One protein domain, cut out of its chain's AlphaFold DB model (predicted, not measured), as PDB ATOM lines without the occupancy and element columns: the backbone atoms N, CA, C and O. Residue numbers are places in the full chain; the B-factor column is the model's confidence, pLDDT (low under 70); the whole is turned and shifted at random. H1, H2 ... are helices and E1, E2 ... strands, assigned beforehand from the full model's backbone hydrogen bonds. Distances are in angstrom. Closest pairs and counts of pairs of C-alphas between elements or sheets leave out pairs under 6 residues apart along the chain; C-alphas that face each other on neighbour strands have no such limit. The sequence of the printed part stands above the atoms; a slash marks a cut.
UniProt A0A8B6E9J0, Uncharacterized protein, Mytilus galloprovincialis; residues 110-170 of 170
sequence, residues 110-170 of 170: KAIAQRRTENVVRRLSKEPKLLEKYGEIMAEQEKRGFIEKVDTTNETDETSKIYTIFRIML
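What this domain is: This is residues 110 to 170 of the 170 residues of an uncharacterized protein of Mytilus galloprovincialis (UniProt A0A8B6E9J0). Two helices, H1 and H2, meet near their ends at a corner and make an open V; beyond the far end of H2 the backbone turns back into a small hairpin of two short strands, E1 and E2, giving a loose, three-sided frame. The hairpin's long link has no named element, and its residues 153 to 160 stick out. The printed part has 61 residues with two named helices and two named strands, in the order H1, H2, E1, E2; the sheet's order is E1 - E2, antiparallel, and the class is mostly helix. The whole is loose, with a radius of gyration of the C-alphas of 13.4 A, and spans 38 by 28 by 19 A.

How they stand to each other: H1, residues 110 to 124, is joined by a tight link of 3 residues to H2, residues 128 to 143. The two helices are close but not clearly touching; their closest C-alphas, those of Leu 124 and Leu 131, are 5.3 A apart. They run opposite ways at a steep tilt of 53 degrees. In H1 and H2 every O i to N i+4 pair is within hydrogen-bond range. A tight link of 3 residues joins H2 to E1, residues 147 to 149, and the closest C-alphas of these two elements, those of Gln 141 and Ile 147, are 5.8 A apart. E1 and E2, residues 166 to 168, form a hairpin of antiparallel strands with 148 degrees between their directions. N 148 and O 167 are within hydrogen-bond range at 3.2 A, as are N 167 and O 148 at 3.2 A. H1 is apart from E1 and from E2, and H2 is apart from E2.

Where its parts are: H1 begins at C-alpha 110, at (303.429, 379.119, 608.490), and is 20.9 A long from first to last C-alpha. H2 is 22.6 A long and ends at C-alpha 143, at (324.865, 375.538, 623.453). E1 measures 6.9 A between C-alphas 147 and 149. E2 measures 6.3 A and ends at C-alpha 168, at (315.698, 383.211, 619.330).

The domain as a whole: The two C-alphas farthest apart are those of Lys 129 and Thr 159, at 38.2 A. The printed part has no cut and ends at Leu 170, the chain's last residue. The link from E1 to E2, residues 150 to 165, is long. Two stretches stand free: residues 125 to 130, of which 128 to 130 belong to H2, and residues 153 to 160. The mean pLDDT of the printed part is 77.0, and the model's confidence is low, under 70, in residues 152 to 170.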
ATOM      1  N   LYS A 110     302.965 380.507 608.279       80.88
ATOM      2  CA  LYS A 110     303.429 379.119 608.490       80.88
ATOM      3  C   LYS A 110     303.727 378.378 607.187       80.88
ATOM      4  O   LYS A 110     304.833 377.881 607.014       80.88
ATOM      5  N   ALA A 111     302.789 378.363 606.238       81.88
ATOM      6  CA  ALA A 111     302.957 377.634 604.975       81.88
ATOM      7  C   ALA A 111     304.142 378.159 604.140       81.88
ATOM      8  O   ALA A 111     304.884 377.387 603.529       81.88
ATOM      9  N   ILE A 112     304.348 379.479 604.129       84.38
ATOM     10  CA  ILE A 112     305.452 380.111 603.398       84.38
ATOM     11  C   ILE A 112     306.779 379.814 604.098       84.38
ATOM     12  O   ILE A 112     307.749 379.447 603.431       84.38
ATOM     13  N   ALA A 113     306.824 379.957 605.424       83.25
ATOM     14  CA  ALA A 113     308.006 379.667 606.229       83.25
ATOM     15  C   ALA A 113     308.431 378.199 606.074       83.25
ATOM     16  O   ALA A 113     309.577 377.933 605.722       83.25
ATOM     17  N   GLN A 114     307.489 377.264 606.205       85.50
ATOM     18  CA  GLN A 114     307.728 375.835 606.020       85.50
ATOM     19  C   GLN A 114     308.307 375.533 604.634       85.50
ATOM     20  O   GLN A 114     309.372 374.925 604.525       85.50
ATOM     21  N   ARG A 115     307.677 376.035 603.566       87.25
ATOM     22  CA  ARG A 115     308.157 375.810 602.196       87.25
ATOM     23  C   ARG A 115     309.553 376.394 601.966       87.25
ATOM     24  O   ARG A 115     310.344 375.834 601.205       87.25
ATOM     25  N   ARG A 116     309.878 377.538 602.578       90.25
ATOM     26  CA  ARG A 116     311.234 378.111 602.525       90.25
ATOM     27  C   ARG A 116     312.231 377.191 603.225       90.25
ATOM     28  O   ARG A 116     313.255 376.876 602.624       90.25
ATOM     29  N   THR A 117     311.906 376.713 604.422       88.00
ATOM     30  CA  THR A 117     312.745 375.784 605.191       88.00
ATOM     31  C   THR A 117     313.000 374.490 604.423       88.00
ATOM     32  O   THR A 117     314.153 374.115 604.230       88.00
ATOM     33  N   GLU A 118     311.962 373.854 603.879       90.31
ATOM     34  CA  GLU A 118     312.089 372.636 603.065       90.31
ATOM     35  C   GLU A 118     313.002 372.846 601.851       90.31
ATOM     36  O   GLU A 118     313.844 372.005 601.527       90.31
ATOM     37  N   ASN A 119     312.882 373.995 601.181       90.62
ATOM     38  CA  ASN A 119     313.752 374.327 600.058       90.62
ATOM     39  C   ASN A 119     315.211 374.521 600.480       90.62
ATOM     40  O   ASN A 119     316.104 374.080 599.752       90.62
ATOM     41  N   VAL A 120     315.455 375.155 601.629       90.12
ATOM     42  CA  VAL A 120     316.803 375.303 602.191       90.12
ATOM     43  C   VAL A 120     317.390 373.931 602.505       90.12
ATOM     44  O   VAL A 120     318.486 373.637 602.036       90.12
ATOM     45  N   VAL A 121     316.641 373.060 603.187       90.25
ATOM     46  CA  VAL A 121     317.074 371.693 603.515       90.25
ATOM     47  C   VAL A 121     317.393 370.900 602.246       90.25
ATOM     48  O   VAL A 121     318.476 370.335 602.134       90.25
ATOM     49  N   ARG A 122     316.513 370.931 601.237       91.94
ATOM     50  CA  ARG A 122     316.729 370.249 599.949       91.94
ATOM     51  C   ARG A 122     317.934 370.790 599.175       91.94
ATOM     52  O   ARG A 122     318.529 370.073 598.370       91.94
ATOM     53  N   ARG A 123     318.260 372.074 599.331       93.06
ATOM     54  CA  ARG A 123     319.464 372.656 598.728       93.06
ATOM     55  C   ARG A 123     320.707 372.179 599.474       93.06
ATOM     56  O   ARG A 123     321.635 371.714 598.826       93.06
ATOM     57  N   LEU A 124     320.698 372.252 600.804       90.81
ATOM     58  CA  LEU A 124     321.820 371.840 601.651       90.81
ATOM     59  C   LEU A 124     322.107 370.339 601.548       90.81
ATOM     60  O   LEU A 124     323.265 369.944 601.544       90.81
ATOM     61  N   SER A 125     321.086 369.500 601.359       90.12
ATOM     62  CA  SER A 125     321.263 368.051 601.199       90.12
ATOM     63  C   SER A 125     322.077 367.660 599.960       90.12
ATOM     64  O   SER A 125     322.569 366.540 599.880       90.12
ATOM     65  N   LYS A 126     322.218 368.561 598.978       94.62
ATOM     66  CA  LYS A 126     323.061 368.348 597.791       94.62
ATOM     67  C   LYS A 126     324.538 368.652 598.050       94.62
ATOM     68  O   LYS A 126     325.374 368.288 597.230       94.62
ATOM     69  N   GLU A 127     324.857 369.301 599.167       94.75
ATOM     70  CA  GLU A 127     326.204 369.734 599.539       94.75
ATOM     71  C   GLU A 127     326.530 369.267 600.973       94.75
ATOM     72  O   GLU A 127     326.417 370.047 601.921       94.75
ATOM     73  N   PRO A 128     326.964 368.004 601.159       92.06
ATOM     74  CA  PRO A 128     327.116 367.396 602.487       92.06
ATOM     75  C   PRO A 128     328.023 368.178 603.446       92.06
ATOM     76  O   PRO A 128     327.678 368.354 604.609       92.06
ATOM     77  N   LYS A 129     329.139 368.724 602.943       93.25
ATOM     78  CA  LYS A 129     330.070 369.543 603.740       93.25
ATOM     79  C   LYS A 129     329.426 370.830 604.259       93.25
ATOM     80  O   LYS A 129     329.738 371.295 605.349       93.25
ATOM     81  N   LEU A 130     328.550 371.437 603.457       92.56
ATOM     82  CA  LEU A 130     327.851 372.651 603.860       92.56
ATOM     83  C   LEU A 130     326.776 372.319 604.895       92.56
ATOM     84  O   LEU A 130     326.638 373.041 605.875       92.56
ATOM     85  N   LEU A 131     326.052 371.213 604.705       92.12
ATOM     86  CA  LEU A 131     325.054 370.739 605.661       92.12
ATOM     87  C   LEU A 131     325.663 370.465 607.044       92.12
ATOM     88  O   LEU A 131     325.100 370.907 608.043       92.12
ATOM     89  N   GLU A 132     326.815 369.794 607.092       93.88
ATOM     90  CA  GLU A 132     327.563 369.533 608.327       93.88
ATOM     91  C   GLU A 132     327.891 370.836 609.064       93.88
ATOM     92  O   GLU A 132     327.495 371.011 610.215       93.88
ATOM     93  N   LYS A 133     328.476 371.814 608.362       94.19
ATOM     94  CA  LYS A 133     328.796 373.130 608.932       94.19
ATOM     95  C   LYS A 133     327.565 373.875 609.460       94.19
ATOM     96  O   LYS A 133     327.637 374.541 610.489       94.19
ATOM     97  N   TYR A 134     326.426 373.790 608.768       92.00
ATOM     98  CA  TYR A 134     325.170 374.361 609.271       92.00
ATOM     99  C   TYR A 134     324.730 373.686 610.577       92.00
ATOM    100  O   TYR A 134     324.300 374.381 611.496       92.00
ATOM    101  N   GLY A 135     324.861 372.359 610.670       91.19
ATOM    102  CA  GLY A 135     324.564 371.599 611.883       91.19
ATOM    103  C   GLY A 135     325.464 371.983 613.058       91.19
ATOM    104  O   GLY A 135     324.962 372.211 614.156       91.19
ATOM    105  N   GLU A 136     326.767 372.132 612.817       94.69
ATOM    106  CA  GLU A 136     327.732 372.595 613.825       94.69
ATOM    107  C   GLU A 136     327.367 373.980 614.368       94.69
ATOM    108  O   GLU A 136     327.306 374.170 615.582       94.69
ATOM    109  N   ILE A 137     327.057 374.933 613.479       92.50
ATOM    110  CA  ILE A 137     326.653 376.288 613.874       92.50
ATOM    111  C   ILE A 137     325.363 376.239 614.696       92.50
ATOM    112  O   ILE A 137     325.282 376.891 615.731       92.50
ATOM    113  N   MET A 138     324.356 375.465 614.280       89.19
ATOM    114  CA  MET A 138     323.112 375.335 615.047       89.19
ATOM    115  C   MET A 138     323.369 374.763 616.447       89.19
ATOM    116  O   MET A 138     322.879 375.319 617.425       89.19
ATOM    117  N   ALA A 139     324.184 373.714 616.564       91.44
ATOM    118  CA  ALA A 139     324.537 373.131 617.857       91.44
ATOM    119  C   ALA A 139     325.318 374.115 618.748       91.44
ATOM    120  O   ALA A 139     325.096 374.180 619.957       91.44
ATOM    121  N   GLU A 140     326.214 374.912 618.165       93.81
ATOM    122  CA  GLU A 140     326.940 375.952 618.890       93.81
ATOM    123  C   GLU A 140     325.997 377.049 619.407       93.81
ATOM    124  O   GLU A 140     326.097 377.452 620.565       93.81
ATOM    125  N   GLN A 141     325.074 377.519 618.568       89.50
ATOM    126  CA  GLN A 141     324.088 378.535 618.939       89.50
ATOM    127  C   GLN A 141     323.139 378.013 620.030       89.50
ATOM    128  O   GLN A 141     322.823 378.753 620.962       89.50
ATOM    129  N   GLU A 142     322.746 376.736 619.956       89.38
ATOM    130  CA  GLU A 142     321.941 376.058 620.982       89.38
ATOM    131  C   GLU A 142     322.713 375.978 622.307       89.38
ATOM    132  O   GLU A 142     322.209 376.379 623.353       89.38
ATOM    133  N   LYS A 143     323.991 375.581 622.269       90.44
ATOM    134  CA  LYS A 143     324.865 375.538 623.453       90.44
ATOM    135  C   LYS A 143     325.086 376.915 624.084       90.44
ATOM    136  O   LYS A 143     325.210 377.017 625.303       90.44
ATOM    137  N   ARG A 144     325.175 377.968 623.270       87.44
ATOM    138  CA  ARG A 144     325.294 379.359 623.739       87.44
ATOM    139  C   ARG A 144     323.975 379.908 624.294       87.44
ATOM    140  O   ARG A 144     323.987 380.980 624.893       87.44
ATOM    141  N   GLY A 145     322.867 379.186 624.117       84.06
ATOM    142  CA  GLY A 145     321.537 379.604 624.550       84.06
ATOM    143  C   GLY A 145     320.924 380.696 623.676       84.06
ATOM    144  O   GLY A 145     319.995 381.359 624.119       84.06
ATOM    145  N   PHE A 146     321.435 380.909 622.458       83.06
ATOM    146  CA  PHE A 146     320.854 381.863 621.507       83.06
ATOM    147  C   PHE A 146     319.614 381.304 620.812       83.06
ATOM    148  O   PHE A 146     318.736 382.061 620.399       83.06
ATOM    149  N   ILE A 147     319.548 379.977 620.678       84.69
ATOM    150  CA  ILE A 147     318.406 379.271 620.108       84.69
ATOM    151  C   ILE A 147     317.980 378.116 621.012       84.69
ATOM    152  O   ILE A 147     318.821 377.428 621.582       84.69
ATOM    153  N   GLU A 148     316.676 377.871 621.093       84.62
ATOM    154  CA  GLU A 148     316.095 376.701 621.763       84.62
ATOM    155  C   GLU A 148     315.201 375.918 620.801       84.62
ATOM    156  O   GLU A 148     314.569 376.507 619.917       84.62
ATOM    157  N   LYS A 149     315.144 374.589 620.955       81.12
ATOM    158  CA  LYS A 149     314.170 373.768 620.227       81.12
ATOM    159  C   LYS A 149     312.766 374.111 620.718       81.12
ATOM    160  O   LYS A 149     312.525 374.152 621.919       81.12
ATOM    161  N   VAL A 150     311.846 374.330 619.787       79.69
ATOM    162  CA  VAL A 150     310.440 374.574 620.123       79.69
ATOM    163  C   VAL A 150     309.735 373.246 620.397       79.69
ATOM    164  O   VAL A 150     309.744 372.355 619.544       79.69
ATOM    165  N   ASP A 151     309.095 373.126 621.561       75.88
ATOM    166  CA  ASP A 151     308.278 371.961 621.904       75.88
ATOM    167  C   ASP A 151     307.022 371.900 621.025       75.88
ATOM    168  O   ASP A 151     306.166 372.788 621.048       75.88
ATOM    169  N   THR A 152     306.870 370.815 620.263       63.09
ATOM    170  CA  THR A 152     305.716 370.592 619.373       63.09
ATOM    171  C   THR A 152     304.435 370.206 620.119       63.09
ATOM    172  O   THR A 152     303.413 369.948 619.497       63.09
ATOM    173  N   THR A 153     304.457 370.125 621.451       56.03
ATOM    174  CA  THR A 153     303.288 369.752 622.269       56.03
ATOM    175  C   THR A 153     302.375 370.931 622.602       56.03
ATOM    176  O   THR A 153     301.238 370.712 623.006       56.03
ATOM    177  N   ASN A 154     302.826 372.169 622.385       52.00
ATOM    178  CA  ASN A 154     302.068 373.384 622.708       52.00
ATOM    179  C   ASN A 154     301.309 373.956 621.491       52.00
ATOM    180  O   ASN A 154     300.977 375.137 621.458       52.00
ATOM    181  N   GLU A 155     301.015 373.127 620.481       52.38
ATOM    182  CA  GLU A 155     300.374 373.509 619.207       52.38
ATOM    183  C   GLU A 155     298.920 374.028 619.313       52.38
ATOM    184  O   GLU A 155     298.260 374.198 618.291       52.38
ATOM    185  N   THR A 156     298.400 374.309 620.512       45.56
ATOM    186  CA  THR A 156     296.998 374.732 620.706       45.56
ATOM    187  C   THR A 156     296.790 376.206 621.038       45.56
ATOM    188  O   THR A 156     295.643 376.643 621.048       45.56
ATOM    189  N   ASP A 157     297.846 377.007 621.187       45.28
ATOM    190  CA  ASP A 157     297.671 378.454 621.328       45.28
ATOM    191  C   ASP A 157     297.788 379.137 619.961       45.28
ATOM    192  O   ASP A 157     298.873 379.505 619.500       45.28
ATOM    193  N   GLU A 158     296.633 379.361 619.324       50.41
ATOM    194  CA  GLU A 158     296.455 380.140 618.084       50.41
ATOM    195  C   GLU A 158     297.051 381.570 618.150       50.41
ATOM    196  O   GLU A 158     297.084 382.297 617.156       50.41
ATOM    197  N   THR A 159     297.562 381.983 619.311       48.16
ATOM    198  CA  THR A 159     298.121 383.303 619.613       48.16
ATOM    199  C   THR A 159     299.650 383.380 619.566       48.16
ATOM    200  O   THR A 159     300.188 384.492 619.531       48.16
ATOM    201  N   SER A 160     300.379 382.260 619.508       42.81
ATOM    202  CA  SER A 160     301.853 382.275 619.489       42.81
ATOM    203  C   SER A 160     302.399 382.549 618.082       42.81
ATOM    204  O   SER A 160     302.757 381.661 617.308       42.81
ATOM    205  N   LYS A 161     302.431 383.838 617.730       51.47
ATOM    206  CA  LYS A 161     302.759 384.403 616.409       51.47
ATOM    207  C   LYS A 161     304.245 384.339 615.991       51.47
ATOM    208  O   LYS A 161     304.714 385.301 615.403       51.47
ATOM    209  N   ILE A 162     304.994 383.256 616.199       48.00
ATOM    210  CA  ILE A 162     306.234 382.993 615.427       48.00
ATOM    211  C   ILE A 162     306.434 381.473 615.311       48.00
ATOM    212  O   ILE A 162     306.815 380.813 616.271       48.00
ATOM    213  N   TYR A 163     306.235 380.921 614.112       45.97
ATOM    214  CA  TYR A 163     306.558 379.524 613.804       45.97
ATOM    215  C   TYR A 163     307.944 379.444 613.163       45.97
ATOM    216  O   TYR A 163     308.085 379.494 611.939       45.97
ATOM    217  N   THR A 164     308.969 379.302 613.996       45.84
ATOM    218  CA  THR A 164     310.312 378.893 613.565       45.84
ATOM    219  C   THR A 164     310.742 377.712 614.428       45.84
ATOM    220  O   THR A 164     310.389 377.662 615.598       45.84
ATOM    221  N   ILE A 165     311.492 376.757 613.862       49.91
ATOM    222  CA  ILE A 165     311.971 375.539 614.564       49.91
ATOM    223  C   ILE A 165     312.826 375.891 615.796       49.91
ATOM    224  O   ILE A 165     312.934 375.100 616.731       49.91
ATOM    225  N   PHE A 166     313.388 377.100 615.793       46.16
ATOM    226  CA  PHE A 166     314.162 377.666 616.878       46.16
ATOM    227  C   PHE A 166     313.585 379.014 617.307       46.16
ATOM    228  O   PHE A 166     313.416 379.909 616.472       46.16
ATOM    229  N   ARG A 167     313.306 379.172 618.602       54.28
ATOM    230  CA  ARG A 167     313.023 380.485 619.194       54.28
ATOM    231  C   ARG A 167     314.359 381.165 619.478       54.28
ATOM    232  O   ARG A 167     315.236 380.557 620.084       54.28
ATOM    233  N   ILE A 168     314.521 382.401 619.007       62.97
ATOM    234  CA  ILE A 168     315.698 383.211 619.330       62.97
ATOM    235  C   ILE A 168     315.483 383.796 620.723       62.97
ATOM    236  O   ILE A 168     314.490 384.490 620.953       62.97
ATOM    237  N   MET A 169     316.412 383.510 621.626       57.78
ATOM    238  CA  MET A 169     316.486 384.125 622.947       57.78
ATOM    239  C   MET A 169     317.483 385.284 622.832       57.78
ATOM    240  O   MET A 169     318.690 385.052 622.744       57.78
ATOM    241  N   LEU A 170     316.965 386.510 622.711       49.91
ATOM    242  CA  LEU A 170     317.758 387.744 622.774       49.91
ATOM    243  C   LEU A 170     317.901 388.199 624.228       49.91
ATOM    244  O   LEU A 170     316.877 388.160 624.950       49.91
TER     245      LEU A 170